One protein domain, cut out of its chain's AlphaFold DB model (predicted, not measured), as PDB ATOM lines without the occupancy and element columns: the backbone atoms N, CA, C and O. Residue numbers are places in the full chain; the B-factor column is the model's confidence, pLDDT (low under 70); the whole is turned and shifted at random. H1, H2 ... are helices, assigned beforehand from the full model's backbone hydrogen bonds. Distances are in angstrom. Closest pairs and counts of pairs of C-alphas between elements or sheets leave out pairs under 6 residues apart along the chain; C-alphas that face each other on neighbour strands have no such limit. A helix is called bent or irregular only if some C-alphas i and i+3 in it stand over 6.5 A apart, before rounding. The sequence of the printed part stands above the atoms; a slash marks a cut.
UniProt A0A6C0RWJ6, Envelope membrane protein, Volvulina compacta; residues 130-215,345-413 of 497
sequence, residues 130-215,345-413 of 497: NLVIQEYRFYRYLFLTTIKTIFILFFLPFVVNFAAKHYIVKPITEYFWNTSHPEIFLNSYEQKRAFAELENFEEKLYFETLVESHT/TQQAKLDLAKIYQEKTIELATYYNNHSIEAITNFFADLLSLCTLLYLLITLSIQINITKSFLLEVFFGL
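What this domain is: This is residues 130 to 215 and 345 to 413 of the 497 residues of the protein "Envelope membrane protein" of Volvulina compacta (UniProt A0A6C0RWJ6). What does the model look like? A long, thin assembly of helices has H3 as its spine: of the two arms of the bent H1, H1a crosses one half of H3 at a shallow tilt of 30 degrees and H1b crosses it at a steep 55 degrees, while H2 meets the other half with residues 190 to 202 and then splays away as a V. Short H4 turns off sharply after H3 and crosses H1a. What is printed? There are 155 residues with four named helices, H1, H2, H3 and H4 in that order, and no named strand: all helix, extended, with a radius of gyration of the C-alphas of 28.4 A and spans of 96 by 39 by 22 A.

How they stand to each other: What does the first helix meet? H1, residues 134 to 180, was assigned as one helix by its hydrogen bonds but is bent, C-alphas 167 and 170 being 6.7 A apart, into arms H1a, residues 134 to 167, and H1b, residues 170 to 180. With residues 153 to 165 alone, H1a touches H3, residues 345 to 394, opposite ways at a shallow tilt of 30 degrees, closest at the C-alphas of Pro 157 and Ser 384, 4.9 A. H1b touches H3 at a steep tilt of 55 degrees, closest at the C-alphas of Lys 170 and Thr 376, 5.7 A. And the others? H2, residues 188 to 215, touches H3 with residues 190 to 202 alone, closest at the C-alphas of Glu 190 and Tyr 367, 6.1 A. H4, residues 396 to 411, touches H1a, closest at the C-alphas of Thr 146 and Thr 402, 4.8 A. Are the backbones regularly paired? Every O i to N i+4 pair is within hydrogen-bond range in H1b, H2, H3 and H4, and 28 of 30 in H1a.

Where its parts are: How long are the elements? H1a measures 47.1 A, H1b 15.3 A, H2 40.9 A, H3 73.1 A and H4 22.0 A. Where are the anchors? C-alpha 134 is at (333.787, 296.996, 217.548) and C-alpha 411 at (343.794, 280.610, 228.408).

The domain as a whole: Where is the cut? Residues 216 to 344 are not printed, and C-alphas 215 and 345 are 16.3 A apart. Where is confidence low? Residues 130 to 134, 180 to 184, 186, 213 to 215 and 345 to 348 are under 70.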
ATOM      1  N   ASN A 130     331.859 286.061 216.162       57.09
ATOM      2  CA  ASN A 130     330.480 286.483 216.441       57.09
ATOM      3  C   ASN A 130     330.370 287.628 217.464       57.09
ATOM      4  O   ASN A 130     329.771 287.430 218.510       57.09
ATOM      5  N   LEU A 131     330.892 288.827 217.135       55.50
ATOM      6  CA  LEU A 131     330.357 290.156 217.528       55.50
ATOM      7  C   LEU A 131     331.088 291.292 216.752       55.50
ATOM      8  O   LEU A 131     332.235 291.664 216.989       55.50
ATOM      9  N   VAL A 132     330.430 291.834 215.725       67.12
ATOM     10  CA  VAL A 132     331.043 291.826 214.378       67.12
ATOM     11  C   VAL A 132     331.930 293.025 213.974       67.12
ATOM     12  O   VAL A 132     332.598 292.938 212.950       67.12
ATOM     13  N   ILE A 133     332.036 294.146 214.705       62.56
ATOM     14  CA  ILE A 133     332.896 295.273 214.226       62.56
ATOM     15  C   ILE A 133     333.703 295.976 215.325       62.56
ATOM     16  O   ILE A 133     334.857 296.351 215.096       62.56
ATOM     17  N   GLN A 134     333.125 296.202 216.506       61.00
ATOM     18  CA  GLN A 134     333.787 296.996 217.548       61.00
ATOM     19  C   GLN A 134     334.779 296.172 218.380       61.00
ATOM     20  O   GLN A 134     335.882 296.649 218.641       61.00
ATOM     21  N   GLU A 135     334.430 294.933 218.725       71.81
ATOM     22  CA  GLU A 135     335.327 294.007 219.430       71.81
ATOM     23  C   GLU A 135     336.523 293.641 218.551       71.81
ATOM     24  O   GLU A 135     337.667 293.750 218.983       71.81
ATOM     25  N   TYR A 136     336.283 293.389 217.263       75.81
ATOM     26  CA  TYR A 136     337.348 293.178 216.284       75.81
ATOM     27  C   TYR A 136     338.366 294.337 216.235       75.81
ATOM     28  O   TYR A 136     339.578 294.115 216.223       75.81
ATOM     29  N   ARG A 137     337.904 295.598 216.248       78.38
ATOM     30  CA  ARG A 137     338.799 296.774 216.267       78.38
ATOM     31  C   ARG A 137     339.628 296.848 217.550       78.38
ATOM     32  O   ARG A 137     340.796 297.232 217.489       78.38
ATOM     33  N   PHE A 138     339.035 296.482 218.683       81.94
ATOM     34  CA  PHE A 138     339.713 296.441 219.975       81.94
ATOM     35  C   PHE A 138     340.796 295.352 220.012       81.94
ATOM     36  O   PHE A 138     341.955 295.661 220.299       81.94
ATOM     37  N   TYR A 139     340.470 294.122 219.603       83.25
ATOM     38  CA  TYR A 139     341.431 293.016 219.521       83.25
ATOM     39  C   TYR A 139     342.562 293.291 218.525       83.25
ATOM     40  O   TYR A 139     343.728 293.028 218.819       83.25
ATOM     41  N   ARG A 140     342.267 293.914 217.378       81.75
ATOM     42  CA  ARG A 140     343.300 294.326 216.417       81.75
ATOM     43  C   ARG A 140     344.272 295.350 217.011       81.75
ATOM     44  O   ARG A 140     345.475 295.255 216.771       81.75
ATOM     45  N   TYR A 141     343.777 296.329 217.770       87.56
ATOM     46  CA  TYR A 141     344.638 297.306 218.442       87.56
ATOM     47  C   TYR A 141     345.534 296.641 219.496       87.56
ATOM     48  O   TYR A 141     346.727 296.941 219.581       87.56
ATOM     49  N   LEU A 142     344.971 295.707 220.262       87.94
ATOM     50  CA  LEU A 142     345.676 294.959 221.297       87.94
ATOM     51  C   LEU A 142     346.781 294.064 220.715       87.94
ATOM     52  O   LEU A 142     347.918 294.073 221.195       87.94
ATOM     53  N   PHE A 143     346.476 293.377 219.617       87.19
ATOM     54  CA  PHE A 143     347.420 292.559 218.864       87.19
ATOM     55  C   PHE A 143     348.579 293.386 218.290       87.19
ATOM     56  O   PHE A 143     349.744 293.063 218.513       87.19
ATOM     57  N   LEU A 144     348.283 294.503 217.613       88.50
ATOM     58  CA  LEU A 144     349.316 295.386 217.056       88.50
ATOM     59  C   LEU A 144     350.187 296.019 218.147       88.50
ATOM     60  O   LEU A 144     351.398 296.136 217.972       88.50
ATOM     61  N   THR A 145     349.590 296.402 219.278       89.19
ATOM     62  CA  THR A 145     350.332 296.932 220.432       89.19
ATOM     63  C   THR A 145     351.257 295.868 221.018       89.19
ATOM     64  O   THR A 145     352.413 296.171 221.304       89.19
ATOM     65  N   THR A 146     350.790 294.624 221.126       92.25
ATOM     66  CA  THR A 146     351.592 293.483 221.592       92.25
ATOM     67  C   THR A 146     352.788 293.236 220.679       92.25
ATOM     68  O   THR A 146     353.924 293.218 221.149       92.25
ATOM     69  N   ILE A 147     352.561 293.147 219.364       91.75
ATOM     70  CA  ILE A 147     353.641 292.968 218.383       91.75
ATOM     71  C   ILE A 147     354.637 294.122 218.458       91.75
ATOM     72  O   ILE A 147     355.839 293.887 218.538       91.75
ATOM     73  N   LYS A 148     354.153 295.369 218.474       93.81
ATOM     74  CA  LYS A 148     355.012 296.553 218.566       93.81
ATOM     75  C   LYS A 148     355.855 296.541 219.843       93.81
ATOM     76  O   LYS A 148     357.033 296.873 219.785       93.81
ATOM     77  N   THR A 149     355.269 296.161 220.974       94.75
ATOM     78  CA  THR A 149     355.966 296.129 222.268       94.75
ATOM     79  C   THR A 149     357.052 295.058 222.275       94.75
ATOM     80  O   THR A 149     358.182 295.355 222.645       94.75
ATOM     81  N   ILE A 150     356.740 293.844 221.807       94.06
ATOM     82  CA  ILE A 150     357.714 292.746 221.691       94.06
ATOM     83  C   ILE A 150     358.843 293.133 220.731       94.06
ATOM     84  O   ILE A 150     360.014 292.945 221.052       94.06
ATOM     85  N   PHE A 151     358.505 293.735 219.588       95.31
ATOM     86  CA  PHE A 151     359.483 294.210 218.614       95.31
ATOM     87  C   PHE A 151     360.414 295.265 219.227       95.31
ATOM     88  O   PHE A 151     361.630 295.129 219.160       95.31
ATOM     89  N   ILE A 152     359.874 296.296 219.880       95.06
ATOM     90  CA  ILE A 152     360.697 297.335 220.516       95.06
ATOM     91  C   ILE A 152     361.578 296.737 221.619       95.06
ATOM     92  O   ILE A 152     362.754 297.077 221.697       95.06
ATOM     93  N   LEU A 153     361.037 295.838 222.444       94.94
ATOM     94  CA  LEU A 153     361.779 295.235 223.549       94.94
ATOM     95  C   LEU A 153     362.948 294.362 223.070       94.94
ATOM     96  O   LEU A 153     363.971 294.318 223.742       94.94
ATOM     97  N   PHE A 154     362.816 293.696 221.920       93.38
ATOM     98  CA  PHE A 154     363.869 292.850 221.353       93.38
ATOM     99  C   PHE A 154     364.877 293.641 220.507       93.38
ATOM    100  O   PHE A 154     366.084 293.543 220.714       93.38
ATOM    101  N   PHE A 155     364.395 294.446 219.555       95.56
ATOM    102  CA  PHE A 155     365.266 295.102 218.579       95.56
ATOM    103  C   PHE A 155     365.965 296.339 219.140       95.56
ATOM    104  O   PHE A 155     367.097 296.615 218.750       95.56
ATOM    105  N   LEU A 156     365.330 297.098 220.039       95.50
ATOM    106  CA  LEU A 156     365.916 298.358 220.495       95.50
ATOM    107  C   LEU A 156     367.203 298.162 221.315       95.50
ATOM    108  O   LEU A 156     368.177 298.839 220.990       95.50
ATOM    109  N   PRO A 157     367.283 297.239 222.297       95.50
ATOM    110  CA  PRO A 157     368.538 296.972 223.003       95.50
ATOM    111  C   PRO A 157     369.651 296.513 222.059       95.50
ATOM    112  O   PRO A 157     370.785 296.960 222.185       95.50
ATOM    113  N   PHE A 158     369.322 295.692 221.057       94.31
ATOM    114  CA  PHE A 158     370.288 295.235 220.057       94.31
ATOM    115  C   PHE A 158     370.826 296.385 219.193       94.31
ATOM    116  O   PHE A 158     372.032 296.512 218.999       94.31
ATOM    117  N   VAL A 159     369.947 297.272 218.718       95.44
ATOM    118  CA  VAL A 159     370.358 298.462 217.956       95.44
ATOM    119  C   VAL A 159     371.212 299.390 218.815       95.44
ATOM    120  O   VAL A 159     372.216 299.913 218.334       95.44
ATOM    121  N   VAL A 160     370.847 299.583 220.087       94.81
ATOM    122  CA  VAL A 160     371.648 300.394 221.008       94.81
ATOM    123  C   VAL A 160     372.997 299.742 221.283       94.81
ATOM    124  O   VAL A 160     373.988 300.456 221.285       94.81
ATOM    125  N   ASN A 161     373.074 298.421 221.454       95.38
ATOM    126  CA  ASN A 161     374.338 297.699 221.603       95.38
ATOM    127  C   ASN A 161     375.261 297.936 220.402       95.38
ATOM    128  O   ASN A 161     376.385 298.399 220.578       95.38
ATOM    129  N   PHE A 162     374.752 297.714 219.186       94.62
ATOM    130  CA  PHE A 162     375.497 297.936 217.948       94.62
ATOM    131  C   PHE A 162     375.980 299.389 217.830       94.62
ATOM    132  O   PHE A 162     377.156 299.648 217.571       94.62
ATOM    133  N   ALA A 163     375.091 300.357 218.075       94.25
ATOM    134  CA  ALA A 163     375.438 301.770 218.011       94.25
ATOM    135  C   ALA A 163     376.440 302.176 219.104       94.25
ATOM    136  O   ALA A 163     377.408 302.880 218.821       94.25
ATOM    137  N   ALA A 164     376.238 301.721 220.343       92.81
ATOM    138  CA  ALA A 164     377.119 302.009 221.466       92.81
ATOM    139  C   ALA A 164     378.513 301.440 221.219       92.81
ATOM    140  O   ALA A 164     379.490 302.173 221.353       92.81
ATOM    141  N   LYS A 165     378.605 300.179 220.788       91.38
ATOM    142  CA  LYS A 165     379.863 299.509 220.462       91.38
ATOM    143  C   LYS A 165     380.668 300.297 219.430       91.38
ATOM    144  O   LYS A 165     381.818 300.635 219.693       91.38
ATOM    145  N   HIS A 166     380.062 300.635 218.291       90.31
ATOM    146  CA  HIS A 166     380.784 301.251 217.176       90.31
ATOM    147  C   HIS A 166     381.039 302.754 217.334       90.31
ATOM    148  O   HIS A 166     382.114 303.217 216.959       90.31
ATOM    149  N   TYR A 167     380.086 303.521 217.870       92.00
ATOM    150  CA  TYR A 167     380.179 304.988 217.876       92.00
ATOM    151  C   TYR A 167     380.633 305.590 219.205       92.00
ATOM    152  O   TYR A 167     381.097 306.727 219.212       92.00
ATOM    153  N   ILE A 168     380.475 304.878 220.324       90.25
ATOM    154  CA  ILE A 168     380.730 305.435 221.660       90.25
ATOM    155  C   ILE A 168     381.866 304.677 222.333       90.25
ATOM    156  O   ILE A 168     382.909 305.250 222.618       90.25
ATOM    157  N   VAL A 169     381.677 303.385 222.582       90.75
ATOM    158  CA  VAL A 169     382.560 302.603 223.443       90.75
ATOM    159  C   VAL A 169     383.907 302.373 222.767       90.75
ATOM    160  O   VAL A 169     384.918 302.720 223.361       90.75
ATOM    161  N   LYS A 170     383.949 301.889 221.518       88.69
ATOM    162  CA  LYS A 170     385.214 301.599 220.821       88.69
ATOM    163  C   LYS A 170     386.179 302.794 220.748       88.69
ATOM    164  O   LYS A 170     387.305 302.643 221.220       88.69
ATOM    165  N   PRO A 171     385.777 303.985 220.252       88.94
ATOM    166  CA  PRO A 171     386.696 305.122 220.191       88.94
ATOM    167  C   PRO A 171     387.140 305.601 221.581       88.94
ATOM    168  O   PRO A 171     388.273 306.053 221.740       88.94
ATOM    169  N   ILE A 172     386.280 305.487 222.600       87.12
ATOM    170  CA  ILE A 172     386.632 305.831 223.984       87.12
ATOM    171  C   ILE A 172     387.655 304.834 224.533       87.12
ATOM    172  O   ILE A 172     388.670 305.263 225.078       87.12
ATOM    173  N   THR A 173     387.419 303.530 224.378       85.75
ATOM    174  CA  THR A 173     388.328 302.484 224.859       85.75
ATOM    175  C   THR A 173     389.694 302.613 224.189       85.75
ATOM    176  O   THR A 173     390.699 302.631 224.889       85.75
ATOM    177  N   GLU A 174     389.747 302.799 222.866       85.00
ATOM    178  CA  GLU A 174     391.003 302.996 222.128       85.00
ATOM    179  C   GLU A 174     391.752 304.255 222.586       85.00
ATOM    180  O   GLU A 174     392.963 304.211 222.804       85.00
ATOM    181  N   TYR A 175     391.049 305.376 222.782       84.44
ATOM    182  CA  TYR A 175     391.666 306.621 223.243       84.44
ATOM    183  C   TYR A 175     392.221 306.501 224.667       84.44
ATOM    184  O   TYR A 175     393.380 306.843 224.916       84.44
ATOM    185  N   PHE A 176     391.411 306.008 225.611       81.88
ATOM    186  CA  PHE A 176     391.832 305.852 227.004       81.88
ATOM    187  C   PHE A 176     392.961 304.835 227.141       81.88
ATOM    188  O   PHE A 176     393.892 305.075 227.914       81.88
ATOM    189  N   TRP A 177     392.909 303.735 226.388       75.38
ATOM    190  CA  TRP A 177     393.913 302.681 226.449       75.38
ATOM    191  C   TRP A 177     395.262 303.141 225.900       75.38
ATOM    192  O   TRP A 177     396.253 303.111 226.630       75.38
ATOM    193  N   ASN A 178     395.276 303.701 224.686       75.06
ATOM    194  CA  ASN A 178     396.498 304.214 224.061       75.06
ATOM    195  C   ASN A 178     397.140 305.366 224.855       75.06
ATOM    196  O   ASN A 178     398.328 305.636 224.695       75.06
ATOM    197  N   THR A 179     396.366 306.055 225.700       74.12
ATOM    198  CA  THR A 179     396.862 307.163 226.529       74.12
ATOM    199  C   THR A 179     397.360 306.705 227.903       74.12
ATOM    200  O   THR A 179     398.277 307.318 228.445       74.12
ATOM    201  N   SER A 180     396.766 305.662 228.495       58.94
ATOM    202  CA  SER A 180     396.929 305.381 229.933       58.94
ATOM    203  C   SER A 180     397.891 304.235 230.265       58.94
ATOM    204  O   SER A 180     398.404 304.222 231.380       58.94
ATOM    205  N   HIS A 181     398.135 303.281 229.355       58.69
ATOM    206  CA  HIS A 181     398.931 302.083 229.665       58.69
ATOM    207  C   HIS A 181     400.082 301.919 228.658       58.69
ATOM    208  O   HIS A 181     399.824 301.848 227.458       58.69
ATOM    209  N   PRO A 182     401.354 301.885 229.110       61.44
ATOM    210  CA  PRO A 182     402.500 301.578 228.252       61.44
ATOM    211  C   PRO A 182     402.656 300.071 227.985       61.44
ATOM    212  O   PRO A 182     403.416 299.683 227.101       61.44
ATOM    213  N   GLU A 183     401.960 299.223 228.747       63.75
ATOM    214  CA  GLU A 183     401.933 297.775 228.551       63.75
ATOM    215  C   GLU A 183     400.938 297.419 227.439       63.75
ATOM    216  O   GLU A 183     399.769 297.796 227.489       63.75
ATOM    217  N   ILE A 184     401.407 296.687 226.425       68.25
ATOM    218  CA  ILE A 184     400.602 296.330 225.244       68.25
ATOM    219  C   ILE A 184     399.523 295.303 225.581       68.25
ATOM    220  O   ILE A 184     398.500 295.231 224.907       68.25
ATOM    221  N   PHE A 185     399.744 294.489 226.611       70.00
ATOM    222  CA  PHE A 185     398.815 293.438 226.992       70.00
ATOM    223  C   PHE A 185     397.948 293.890 228.155       70.00
ATOM    224  O   PHE A 185     398.426 294.113 229.262       70.00
ATOM    225  N   LEU A 186     396.647 293.964 227.901       67.62
ATOM    226  CA  LEU A 186     395.649 294.293 228.911       67.62
ATOM    227  C   LEU A 186     395.297 293.082 229.787       67.62
ATOM    228  O   LEU A 186     395.032 293.213 230.980       67.62
ATOM    229  N   ASN A 187     395.286 291.891 229.181       75.31
ATOM    230  CA  ASN A 187     394.876 290.645 229.813       75.31
ATOM    231  C   ASN A 187     396.063 289.681 229.946       75.31
ATOM    232  O   ASN A 187     396.679 289.300 228.950       75.31
ATOM    233  N   SER A 188     396.333 289.216 231.171       77.56
ATOM    234  CA  SER A 188     397.364 288.197 231.441       77.56
ATOM    235  C   SER A 188     397.118 286.877 230.700       77.56
ATOM    236  O   SER A 188     398.060 286.135 230.424       77.56
ATOM    237  N   TYR A 189     395.859 286.570 230.371       80.88
ATOM    238  CA  TYR A 189     395.522 285.412 229.549       80.88
ATOM    239  C   TYR A 189     395.926 285.616 228.085       80.88
ATOM    240  O   TYR A 189     396.645 284.778 227.544       80.88
ATOM    241  N   GLU A 190     395.546 286.742 227.471       79.56
ATOM    242  CA  GLU A 190     395.924 287.045 226.081       79.56
ATOM    243  C   GLU A 190     397.440 287.181 225.926       79.56
ATOM    244  O   GLU A 190     398.009 286.730 224.939       79.56
ATOM    245  N   GLN A 191     398.123 287.699 226.948       81.06
ATOM    246  CA  GLN A 191     399.581 287.725 226.994       81.06
ATOM    247  C   GLN A 191     400.188 286.313 226.932       81.06
ATOM    248  O   GLN A 191     401.092 286.063 226.139       81.06
ATOM    249  N   LYS A 192     399.692 285.366 227.742       84.88
ATOM    250  CA  LYS A 192     400.162 283.968 227.710       84.88
ATOM    251  C   LYS A 192     399.914 283.316 226.355       84.88
ATOM    252  O   LYS A 192     400.754 282.552 225.892       84.88
ATOM    253  N   ARG A 193     398.781 283.624 225.723       83.06
ATOM    254  CA  ARG A 193     398.433 283.108 224.398       83.06
ATOM    255  C   ARG A 193     399.355 283.673 223.319       83.06
ATOM    256  O   ARG A 193     399.887 282.904 222.529       83.06
ATOM    257  N   ALA A 194     399.634 284.975 223.368       84.94
ATOM    258  CA  ALA A 194     400.610 285.624 222.499       84.94
ATOM    259  C   ALA A 194     402.009 285.010 222.641       84.94
ATOM    260  O   ALA A 194     402.682 284.779 221.644       84.94
ATOM    261  N   PHE A 195     402.435 284.702 223.868       86.19
ATOM    262  CA  PHE A 195     403.717 284.037 224.097       86.19
ATOM    263  C   PHE A 195     403.755 282.606 223.568       86.19
ATOM    264  O   PHE A 195     404.732 282.245 222.927       86.19
ATOM    265  N   ALA A 196     402.704 281.814 223.782       86.50
ATOM    266  CA  ALA A 196     402.638 280.449 223.260       86.50
ATOM    267  C   ALA A 196     402.644 280.421 221.720       86.50
ATOM    268  O   ALA A 196     403.304 279.590 221.103       86.50
ATOM    269  N   GLU A 197     401.937 281.358 221.085       87.44
ATOM    270  CA  GLU A 197     401.924 281.517 219.628       87.44
ATOM    271  C   GLU A 197     403.306 281.952 219.099       87.44
ATOM    272  O   GLU A 197     403.767 281.453 218.070       87.44
ATOM    273  N   LEU A 198     403.999 282.837 219.824       87.56
ATOM    274  CA  LEU A 198     405.362 283.258 219.497       87.56
ATOM    275  C   LEU A 198     406.377 282.115 219.664       87.56
ATOM    276  O   LEU A 198     407.243 281.954 218.810       87.56
ATOM    277  N   GLU A 199     406.248 281.302 220.713       87.06
ATOM    278  CA  GLU A 199     407.079 280.114 220.944       87.06
ATOM    279  C   GLU A 199     406.901 279.098 219.807       87.06
ATOM    280  O   GLU A 199     407.883 278.669 219.205       87.06
ATOM    281  N   ASN A 200     405.659 278.795 219.418       88.69
ATOM    282  CA  ASN A 200     405.378 277.919 218.274       88.69
ATOM    283  C   ASN A 200     405.991 278.456 216.970       88.69
ATOM    284  O   ASN A 200     406.481 277.690 216.134       88.69
ATOM    285  N   PHE A 201     405.960 279.776 216.776       88.56
ATOM    286  CA  PHE A 201     406.594 280.413 215.627       88.56
ATOM    287  C   PHE A 201     408.120 280.283 215.665       88.56
ATOM    288  O   PHE A 201     408.725 279.971 214.640       88.56
ATOM    289  N   GLU A 202     408.742 280.475 216.829       82.12
ATOM    290  CA  GLU A 202     410.181 280.289 217.020       82.12
ATOM    291  C   GLU A 202     410.601 278.844 216.743       82.12
ATOM    292  O   GLU A 202     411.560 278.612 216.006       82.12
ATOM    293  N   GLU A 203     409.854 277.866 217.256       86.12
ATOM    294  CA  GLU A 203     410.108 276.448 217.003       86.12
ATOM    295  C   GLU A 203     410.009 276.104 215.516       86.12
ATOM    296  O   GLU A 203     410.860 275.384 214.984       86.12
ATOM    297  N   LYS A 204     409.002 276.652 214.827       86.94
ATOM    298  CA  LYS A 204     408.841 276.482 213.382       86.94
ATOM    299  C   LYS A 204     410.007 277.104 212.615       86.94
ATOM    300  O   LYS A 204     410.583 276.445 211.753       86.94
ATOM    301  N   LEU A 205     410.384 278.337 212.949       83.56
ATOM    302  CA  LEU A 205     411.490 279.049 212.308       83.56
ATOM    303  C   LEU A 205     412.831 278.332 212.541       83.56
ATOM    304  O   LEU A 205     413.652 278.209 211.629       83.56
ATOM    305  N   TYR A 206     413.038 277.805 213.749       83.75
ATOM    306  CA  TYR A 206     414.194 276.985 214.097       83.75
ATOM    307  C   TYR A 206     414.233 275.694 213.272       83.75
ATOM    308  O   TYR A 206     415.265 275.365 212.685       83.75
ATOM    309  N   PHE A 207     413.106 274.987 213.171       85.62
ATOM    310  CA  PHE A 207     412.993 273.776 212.363       85.62
ATOM    311  C   PHE A 207     413.266 274.041 210.875       85.62
ATOM    312  O   PHE A 207     414.044 273.312 210.260       85.62
ATOM    313  N   GLU A 208     412.689 275.097 210.300       80.94
ATOM    314  CA  GLU A 208     412.922 275.487 208.903       80.94
ATOM    315  C   GLU A 208     414.402 275.804 208.648       80.94
ATOM    316  O   GLU A 208     414.984 275.301 207.685       80.94
ATOM    317  N   THR A 209     415.048 276.522 209.573       79.94
ATOM    318  CA  THR A 209     416.488 276.817 209.504       79.94
ATOM    319  C   THR A 209     417.333 275.533 209.529       79.94
ATOM    320  O   THR A 209     418.318 275.412 208.790       79.94
ATOM    321  N   LEU A 210     416.952 274.540 210.344       78.94
ATOM    322  CA  LEU A 210     417.625 273.237 210.389       78.94
ATOM    323  C   LEU A 210     417.457 272.455 209.081       78.94
ATOM    324  O   LEU A 210     418.437 271.907 208.569       78.94
ATOM    325  N   VAL A 211     416.246 272.411 208.521       81.62
ATOM    326  CA  VAL A 211     415.974 271.715 207.254       81.62
ATOM    327  C   VAL A 211     416.744 272.362 206.103       81.62
ATOM    328  O   VAL A 211     417.398 271.652 205.335       81.62
ATOM    329  N   GLU A 212     416.753 273.694 206.029       72.12
ATOM    330  CA  GLU A 212     417.444 274.439 204.976       72.12
ATOM    331  C   GLU A 212     418.967 274.215 205.014       72.12
ATOM    332  O   GLU A 212     419.610 274.016 203.972       72.12
ATOM    333  N   SER A 213     419.541 274.116 206.218       60.69
ATOM    334  CA  SER A 213     420.953 273.763 206.402       60.69
ATOM    335  C   SER A 213     421.291 272.358 205.873       60.69
ATOM    336  O   SER A 213     422.346 272.160 205.265       60.69
ATOM    337  N   HIS A 214     420.378 271.391 206.018       49.78
ATOM    338  CA  HIS A 214     420.568 270.016 205.552       49.78
ATOM    339  C   HIS A 214     420.504 269.890 204.025       49.78
ATOM    340  O   HIS A 214     421.281 269.132 203.435       49.78
ATOM    341  N   THR A 215     419.639 270.663 203.364       49.34
ATOM    342  CA  THR A 215     419.580 270.733 201.894       49.34
ATOM    343  C   THR A 215     420.876 271.263 201.279       49.34
ATOM    344  O   THR A 215     421.327 270.736 200.259       49.34
ATOM    345  N   THR A 345     426.253 285.168 205.954       57.59
ATOM    346  CA  THR A 345     425.816 284.777 207.299       57.59
ATOM    347  C   THR A 345     425.348 285.980 208.128       57.59
ATOM    348  O   THR A 345     424.356 285.876 208.843       57.59
ATOM    349  N   GLN A 346     426.004 287.145 208.013       60.72
ATOM    350  CA  GLN A 346     425.550 288.376 208.681       60.72
ATOM    351  C   GLN A 346     424.202 288.873 208.132       60.72
ATOM    352  O   GLN A 346     423.347 289.307 208.899       60.72
ATOM    353  N   GLN A 347     424.016 288.806 206.810       66.94
ATOM    354  CA  GLN A 347     422.788 289.253 206.150       66.94
ATOM    355  C   GLN A 347     421.599 288.358 206.524       66.94
ATOM    356  O   GLN A 347     420.560 288.868 206.930       66.94
ATOM    357  N   ALA A 348     421.789 287.034 206.506       67.31
ATOM    358  CA  ALA A 348     420.766 286.079 206.927       67.31
ATOM    359  C   ALA A 348     420.346 286.272 208.397       67.31
ATOM    360  O   ALA A 348     419.162 286.218 208.711       67.31
ATOM    361  N   LYS A 349     421.295 286.580 209.296       72.56
ATOM    362  CA  LYS A 349     420.993 286.898 210.704       72.56
ATOM    363  C   LYS A 349     420.150 288.167 210.860       72.56
ATOM    364  O   LYS A 349     419.223 288.186 211.664       72.56
ATOM    365  N   LEU A 350     420.459 289.219 210.099       76.31
ATOM    366  CA  LEU A 350     419.693 290.470 210.120       76.31
ATOM    367  C   LEU A 350     418.274 290.280 209.582       76.31
ATOM    368  O   LEU A 350     417.338 290.868 210.115       76.31
ATOM    369  N   ASP A 351     418.113 289.474 208.538       77.94
ATOM    370  CA  ASP A 351     416.807 289.235 207.931       77.94
ATOM    371  C   ASP A 351     415.936 288.317 208.811       77.94
ATOM    372  O   ASP A 351     414.750 288.594 208.983       77.94
ATOM    373  N   LEU A 352     416.530 287.335 209.502       79.94
ATOM    374  CA  LEU A 352     415.845 286.523 210.516       79.94
ATOM    375  C   LEU A 352     415.388 287.372 211.715       79.94
ATOM    376  O   LEU A 352     414.240 287.271 212.147       79.94
ATOM    377  N   ALA A 353     416.243 288.273 212.209       78.25
ATOM    378  CA  ALA A 353     415.879 289.189 213.291       78.25
ATOM    379  C   ALA A 353     414.707 290.111 212.910       78.25
ATOM    380  O   ALA A 353     413.845 290.379 213.745       78.25
ATOM    381  N   LYS A 354     414.635 290.566 211.650       81.50
ATOM    382  CA  LYS A 354     413.493 291.354 211.155       81.50
ATOM    383  C   LYS A 354     412.206 290.540 211.133       81.50
ATOM    384  O   LYS A 354     411.193 291.043 211.600       81.50
ATOM    385  N   ILE A 355     412.251 289.303 210.632       84.69
ATOM    386  CA  ILE A 355     411.085 288.404 210.588       84.69
ATOM    387  C   ILE A 355     410.542 288.169 212.002       84.69
ATOM    388  O   ILE A 355     409.338 288.262 212.231       84.69
ATOM    389  N   TYR A 356     411.434 287.924 212.963       81.38
ATOM    390  CA  TYR A 356     411.048 287.751 214.359       81.38
ATOM    391  C   TYR A 356     410.396 289.021 214.925       81.38
ATOM    392  O   TYR A 356     409.306 288.955 215.486       81.38
ATOM    393  N   GLN A 357     411.013 290.189 214.712       80.56
ATOM    394  CA  GLN A 357     410.468 291.474 215.164       80.56
ATOM    395  C   GLN A 357     409.101 291.782 214.548       80.56
ATOM    396  O   GLN A 357     408.197 292.217 215.260       80.56
ATOM    397  N   GLU A 358     408.934 291.553 213.247       85.31
ATOM    398  CA  GLU A 358     407.663 291.749 212.551       85.31
ATOM    399  C   GLU A 358     406.575 290.862 213.159       85.31
ATOM    400  O   GLU A 358     405.500 291.359 213.504       85.31
ATOM    401  N   LYS A 359     406.893 289.586 213.411       85.75
ATOM    402  CA  LYS A 359     405.948 288.647 214.013       85.75
ATOM    403  C   LYS A 359     405.584 289.023 215.450       85.75
ATOM    404  O   LYS A 359     404.413 288.964 215.820       85.75
ATOM    405  N   THR A 360     406.546 289.475 216.255       83.00
ATOM    406  CA  THR A 360     406.276 289.947 217.622       83.00
ATOM    407  C   THR A 360     405.335 291.155 217.632       83.00
ATOM    408  O   THR A 360     404.407 291.192 218.438       83.00
ATOM    409  N   ILE A 361     405.539 292.132 216.739       84.94
ATOM    410  CA  ILE A 361     404.668 293.317 216.637       84.94
ATOM    411  C   ILE A 361     403.268 292.907 216.175       84.94
ATOM    412  O   ILE A 361     402.277 293.353 216.756       84.94
ATOM    413  N   GLU A 362     403.175 292.037 215.169       88.56
ATOM    414  CA  GLU A 362     401.903 291.519 214.664       88.56
ATOM    415  C   GLU A 362     401.080 290.887 215.795       88.56
ATOM    416  O   GLU A 362     399.954 291.317 216.048       88.56
ATOM    417  N   LEU A 363     401.665 289.947 216.545       85.81
ATOM    418  CA  LEU A 363     400.983 289.286 217.659       85.81
ATOM    419  C   LEU A 363     400.600 290.277 218.762       85.81
ATOM    420  O   LEU A 363     399.471 290.250 219.253       85.81
ATOM    421  N   ALA A 364     401.512 291.176 219.134       84.69
ATOM    422  CA  ALA A 364     401.257 292.158 220.179       84.69
ATOM    423  C   ALA A 364     400.070 293.070 219.820       84.69
ATOM    424  O   ALA A 364     399.186 293.297 220.645       84.69
ATOM    425  N   THR A 365     399.997 293.545 218.572       85.12
ATOM    426  CA  THR A 365     398.868 294.371 218.113       85.12
ATOM    427  C   THR A 365     397.567 293.581 217.985       85.12
ATOM    428  O   THR A 365     396.510 294.091 218.363       85.12
ATOM    429  N   TYR A 366     397.628 292.336 217.512       87.62
ATOM    430  CA  TYR A 366     396.467 291.465 217.356       87.62
ATOM    431  C   TYR A 366     395.766 291.193 218.695       87.62
ATOM    432  O   TYR A 366     394.573 291.468 218.842       87.62
ATOM    433  N   TYR A 367     396.514 290.735 219.701       84.56
ATOM    434  CA  TYR A 367     395.965 290.409 221.020       84.56
ATOM    435  C   TYR A 367     395.565 291.646 221.836       84.56
ATOM    436  O   TYR A 367     394.604 291.598 222.612       84.56
ATOM    437  N   ASN A 368     396.238 292.781 221.628       85.00
ATOM    438  CA  ASN A 368     395.807 294.055 222.201       85.00
ATOM    439  C   ASN A 368     394.450 294.496 221.629       85.00
ATOM    440  O   ASN A 368     393.536 294.827 222.383       85.00
ATOM    441  N   ASN A 369     394.279 294.436 220.306       86.56
ATOM    442  CA  ASN A 369     393.006 294.764 219.663       86.56
ATOM    443  C   ASN A 369     391.883 293.823 220.108       86.56
ATOM    444  O   ASN A 369     390.769 294.283 220.354       86.56
ATOM    445  N   HIS A 370     392.172 292.529 220.266       86.50
ATOM    446  CA  HIS A 370     391.210 291.561 220.799       86.50
ATOM    447  C   HIS A 370     390.792 291.903 222.240       86.50
ATOM    448  O   HIS A 370     389.604 291.931 222.552       86.50
ATOM    449  N   SER A 371     391.741 292.314 223.086       85.56
ATOM    450  CA  SER A 371     391.452 292.769 224.453       85.56
ATOM    451  C   SER A 371     390.581 294.035 224.489       85.56
ATOM    452  O   SER A 371     389.629 294.123 225.268       85.56
ATOM    453  N   ILE A 372     390.882 295.019 223.632       86.25
ATOM    454  CA  ILE A 372     390.084 296.247 223.485       86.25
ATOM    455  C   ILE A 372     388.663 295.904 223.028       86.25
ATOM    456  O   ILE A 372     387.692 296.470 223.538       86.25
ATOM    457  N   GLU A 373     388.530 294.968 222.090       89.19
ATOM    458  CA  GLU A 373     387.243 294.503 221.582       89.19
ATOM    459  C   GLU A 373     386.427 293.806 222.684       89.19
ATOM    460  O   GLU A 373     385.254 294.132 222.856       89.19
ATOM    461  N   ALA A 374     387.045 292.941 223.496       89.00
ATOM    462  CA  ALA A 374     386.396 292.264 224.623       89.00
ATOM    463  C   ALA A 374     385.853 293.247 225.680       89.00
ATOM    464  O   ALA A 374     384.707 293.141 226.121       89.00
ATOM    465  N   ILE A 375     386.633 294.268 226.048       88.31
ATOM    466  CA  ILE A 375     386.161 295.325 226.959       88.31
ATOM    467  C   ILE A 375     385.042 296.142 226.323       88.31
ATOM    468  O   ILE A 375     384.052 296.481 226.977       88.31
ATOM    469  N   THR A 376     385.197 296.468 225.043       91.31
ATOM    470  CA  THR A 376     384.198 297.238 224.306       91.31
ATOM    471  C   THR A 376     382.869 296.485 224.264       91.31
ATOM    472  O   THR A 376     381.821 297.085 224.507       91.31
ATOM    473  N   ASN A 377     382.908 295.171 224.036       92.69
ATOM    474  CA  ASN A 377     381.748 294.288 224.109       92.69
ATOM    475  C   ASN A 377     381.095 294.330 225.490       92.69
ATOM    476  O   ASN A 377     379.893 294.567 225.585       92.69
ATOM    477  N   PHE A 378     381.881 294.196 226.563       91.88
ATOM    478  CA  PHE A 378     381.365 294.237 227.931       91.88
ATOM    479  C   PHE A 378     380.595 295.533 228.236       91.88
ATOM    480  O   PHE A 378     379.469 295.497 228.739       91.88
ATOM    481  N   PHE A 379     381.164 296.697 227.903       92.12
ATOM    482  CA  PHE A 379     380.492 297.980 228.133       92.12
ATOM    483  C   PHE A 379     379.291 298.198 227.204       92.12
ATOM    484  O   PHE A 379     378.278 298.752 227.638       92.12
ATOM    485  N   ALA A 380     379.364 297.757 225.946       94.06
ATOM    486  CA  ALA A 380     378.232 297.821 225.024       94.06
ATOM    487  C   ALA A 380     377.061 296.944 225.501       94.06
ATOM    488  O   ALA A 380     375.898 297.355 225.414       94.06
ATOM    489  N   ASP A 381     377.347 295.766 226.050       94.38
ATOM    490  CA  ASP A 381     376.350 294.859 226.622       94.38
ATOM    491  C   ASP A 381     375.748 295.428 227.906       94.38
ATOM    492  O   ASP A 381     374.531 295.377 228.088       94.38
ATOM    493  N   LEU A 382     376.561 296.057 228.760       94.62
ATOM    494  CA  LEU A 382     376.069 296.753 229.948       94.62
ATOM    495  C   LEU A 382     375.110 297.893 229.576       94.62
ATOM    496  O   LEU A 382     374.035 298.014 230.163       94.62
ATOM    497  N   LEU A 383     375.459 298.701 228.571       94.31
ATOM    498  CA  LEU A 383     374.579 299.755 228.059       94.31
ATOM    499  C   LEU A 383     373.290 299.173 227.471       94.31
ATOM    500  O   LEU A 383     372.205 299.679 227.761       94.31
ATOM    501  N   SER A 384     373.392 298.086 226.704       95.56
ATOM    502  CA  SER A 384     372.237 297.350 226.181       95.56
ATOM    503  C   SER A 384     371.315 296.878 227.308       95.56
ATOM    504  O   SER A 384     370.113 297.147 227.279       95.56
ATOM    505  N   LEU A 385     371.872 296.289 228.367       96.19
ATOM    506  CA  LEU A 385     371.131 295.862 229.550       96.19
ATOM    507  C   LEU A 385     370.453 297.050 230.239       96.19
ATOM    508  O   LEU A 385     369.262 296.982 230.547       96.19
ATOM    509  N   CYS A 386     371.160 298.166 230.433       96.06
ATOM    510  CA  CYS A 386     370.568 299.387 230.979       96.06
ATOM    511  C   CYS A 386     369.399 299.887 230.118       96.06
ATOM    512  O   CYS A 386     368.368 300.282 230.664       96.06
ATOM    513  N   THR A 387     369.517 299.833 228.788       96.31
ATOM    514  CA  THR A 387     368.420 300.229 227.893       96.31
ATOM    515  C   THR A 387     367.237 299.277 227.962       96.31
ATOM    516  O   THR A 387     366.101 299.742 228.024       96.31
ATOM    517  N   LEU A 388     367.472 297.965 228.047       96.81
ATOM    518  CA  LEU A 388     366.423 296.974 228.262       96.81
ATOM    519  C   LEU A 388     365.680 297.258 229.577       96.81
ATOM    520  O   LEU A 388     364.455 297.336 229.580       96.81
ATOM    521  N   LEU A 389     366.400 297.471 230.683       96.31
ATOM    522  CA  LEU A 389     365.792 297.796 231.978       96.31
ATOM    523  C   LEU A 389     364.996 299.106 231.922       96.31
ATOM    524  O   LEU A 389     363.869 299.173 232.418       96.31
ATOM    525  N   TYR A 390     365.543 300.133 231.273       96.19
ATOM    526  CA  TYR A 390     364.850 301.400 231.055       96.19
ATOM    527  C   TYR A 390     363.557 301.220 230.245       96.19
ATOM    528  O   TYR A 390     362.519 301.790 230.597       96.19
ATOM    529  N   LEU A 391     363.585 300.391 229.196       96.44
ATOM    530  CA  LEU A 391     362.405 300.050 228.404       96.44
ATOM    531  C   LEU A 391     361.379 299.265 229.217       96.44
ATOM    532  O   LEU A 391     360.195 299.570 229.115       96.44
ATOM    533  N   LEU A 392     361.800 298.313 230.052       95.06
ATOM    534  CA  LEU A 392     360.890 297.558 230.921       95.06
ATOM    535  C   LEU A 392     360.126 298.475 231.889       95.06
ATOM    536  O   LEU A 392     358.934 298.271 232.123       95.06
ATOM    537  N   ILE A 393     360.782 299.515 232.409       95.19
ATOM    538  CA  ILE A 393     360.146 300.507 233.286       95.19
ATOM    539  C   ILE A 393     359.221 301.432 232.476       95.19
ATOM    540  O   ILE A 393     358.044 301.595 232.814       95.19
ATOM    541  N   THR A 394     359.727 302.007 231.382       94.88
ATOM    542  CA  THR A 394     359.004 302.999 230.564       94.88
ATOM    543  C   THR A 394     357.786 302.394 229.863       94.88
ATOM    544  O   THR A 394     356.720 303.007 229.807       94.88
ATOM    545  N   LEU A 395     357.910 301.164 229.363       95.00
ATOM    546  CA  LEU A 395     356.854 300.432 228.661       95.00
ATOM    547  C   LEU A 395     356.001 299.575 229.605       95.00
ATOM    548  O   LEU A 395     355.215 298.763 229.126       95.00
ATOM    549  N   SER A 396     356.095 299.756 230.926       94.12
ATOM    550  CA  SER A 396     355.372 298.955 231.931       94.12
ATOM    551  C   SER A 396     353.867 298.816 231.655       94.12
ATOM    552  O   SER A 396     353.298 297.735 231.816       94.12
ATOM    553  N   ILE A 397     353.219 299.875 231.158       92.38
ATOM    554  CA  ILE A 397     351.804 299.852 230.752       92.38
ATOM    555  C   ILE A 397     351.591 298.923 229.549       92.38
ATOM    556  O   ILE A 397     350.711 298.066 229.577       92.38
ATOM    557  N   GLN A 398     352.399 299.073 228.498       94.56
ATOM    558  CA  GLN A 398     352.295 298.263 227.281       94.56
ATOM    559  C   GLN A 398     352.654 296.797 227.547       94.56
ATOM    560  O   GLN A 398     352.021 295.904 226.990       94.56
ATOM    561  N   ILE A 399     353.609 296.543 228.444       94.00
ATOM    562  CA  ILE A 399     353.992 295.206 228.907       94.00
ATOM    563  C   ILE A 399     352.843 294.559 229.676       94.00
ATOM    564  O   ILE A 399     352.528 293.401 229.418       94.00
ATOM    565  N   ASN A 400     352.166 295.289 230.567       92.12
ATOM    566  CA  ASN A 400     350.994 294.762 231.270       92.12
ATOM    567  C   ASN A 400     349.847 294.438 230.304       92.12
ATOM    568  O   ASN A 400     349.253 293.369 230.413       92.12
ATOM    569  N   ILE A 401     349.583 295.308 229.325       90.25
ATOM    570  CA  ILE A 401     348.589 295.069 228.268       90.25
ATOM    571  C   ILE A 401     348.961 293.824 227.444       90.25
ATOM    572  O   ILE A 401     348.130 292.940 227.247       90.25
ATOM    573  N   THR A 402     350.221 293.728 227.016       91.38
ATOM    574  CA  THR A 402     350.765 292.588 226.263       91.38
ATOM    575  C   THR A 402     350.659 291.292 227.064       91.38
ATOM    576  O   THR A 402     350.236 290.268 226.538       91.38
ATOM    577  N   LYS A 403     350.987 291.335 228.360       90.06
ATOM    578  CA  LYS A 403     350.868 290.202 229.277       90.06
ATOM    579  C   LYS A 403     349.418 289.747 229.407       90.06
ATOM    580  O   LYS A 403     349.159 288.555 229.301       90.06
ATOM    581  N   SER A 404     348.485 290.670 229.631       89.00
ATOM    582  CA  SER A 404     347.060 290.345 229.727       89.00
ATOM    583  C   SER A 404     346.539 289.715 228.439       89.00
ATOM    584  O   SER A 404     345.876 288.689 228.510       89.00
ATOM    585  N   PHE A 405     346.903 290.264 227.278       88.00
ATOM    586  CA  PHE A 405     346.508 289.707 225.986       88.00
ATOM    587  C   PHE A 405     347.105 288.322 225.723       88.00
ATOM    588  O   PHE A 405     346.388 287.410 225.330       88.00
ATOM    589  N   LEU A 406     348.405 288.131 225.971       85.69
ATOM    590  CA  LEU A 406     349.054 286.828 225.802       85.69
ATOM    591  C   LEU A 406     348.463 285.773 226.739       85.69
ATOM    592  O   LEU A 406     348.296 284.628 226.331       85.69
ATOM    593  N   LEU A 407     348.120 286.152 227.974       84.19
ATOM    594  CA  LEU A 407     347.431 285.261 228.904       84.19
ATOM    595  C   LEU A 407     346.009 284.945 228.437       84.19
ATOM    596  O   LEU A 407     345.602 283.797 228.537       84.19
ATOM    597  N   GLU A 408     345.267 285.915 227.903       82.88
ATOM    598  CA  GLU A 408     343.934 285.685 227.332       82.88
ATOM    599  C   GLU A 408     343.995 284.708 226.150       82.88
ATOM    600  O   GLU A 408     343.261 283.725 226.137       82.88
ATOM    601  N   VAL A 409     344.939 284.900 225.220       83.38
ATOM    602  CA  VAL A 409     345.181 283.969 224.102       83.38
ATOM    603  C   VAL A 409     345.577 282.583 224.618       83.38
ATOM    604  O   VAL A 409     345.068 281.575 224.136       83.38
ATOM    605  N   PHE A 410     346.456 282.514 225.620       83.19
ATOM    606  CA  PHE A 410     346.891 281.248 226.202       83.19
ATOM    607  C   PHE A 410     345.753 280.512 226.925       83.19
ATOM    608  O   PHE A 410     345.609 279.300 226.775       83.19
ATOM    609  N   PHE A 411     344.916 281.216 227.691       80.00
ATOM    610  CA  PHE A 411     343.794 280.610 228.408       80.00
ATOM    611  C   PHE A 411     342.586 280.314 227.512       80.00
ATOM    612  O   PHE A 411     341.830 279.396 227.835       80.00
ATOM    613  N   GLY A 412     342.454 281.019 226.386       76.19
ATOM    614  CA  GLY A 412     341.462 280.752 225.341       76.19
ATOM    615  C   GLY A 412     341.752 279.504 224.497       76.19
ATOM    616  O   GLY A 412     340.882 279.048 223.767       76.19
ATOM    617  N   LEU A 413     342.949 278.918 224.602       76.94
ATOM    618  CA  LEU A 413     343.280 277.649 223.949       76.94
ATOM    619  C   LEU A 413     342.585 276.444 224.605       76.94
ATOM    620  O   LEU A 413     342.393 276.411 225.817       76.94
TER     621      LEU A 413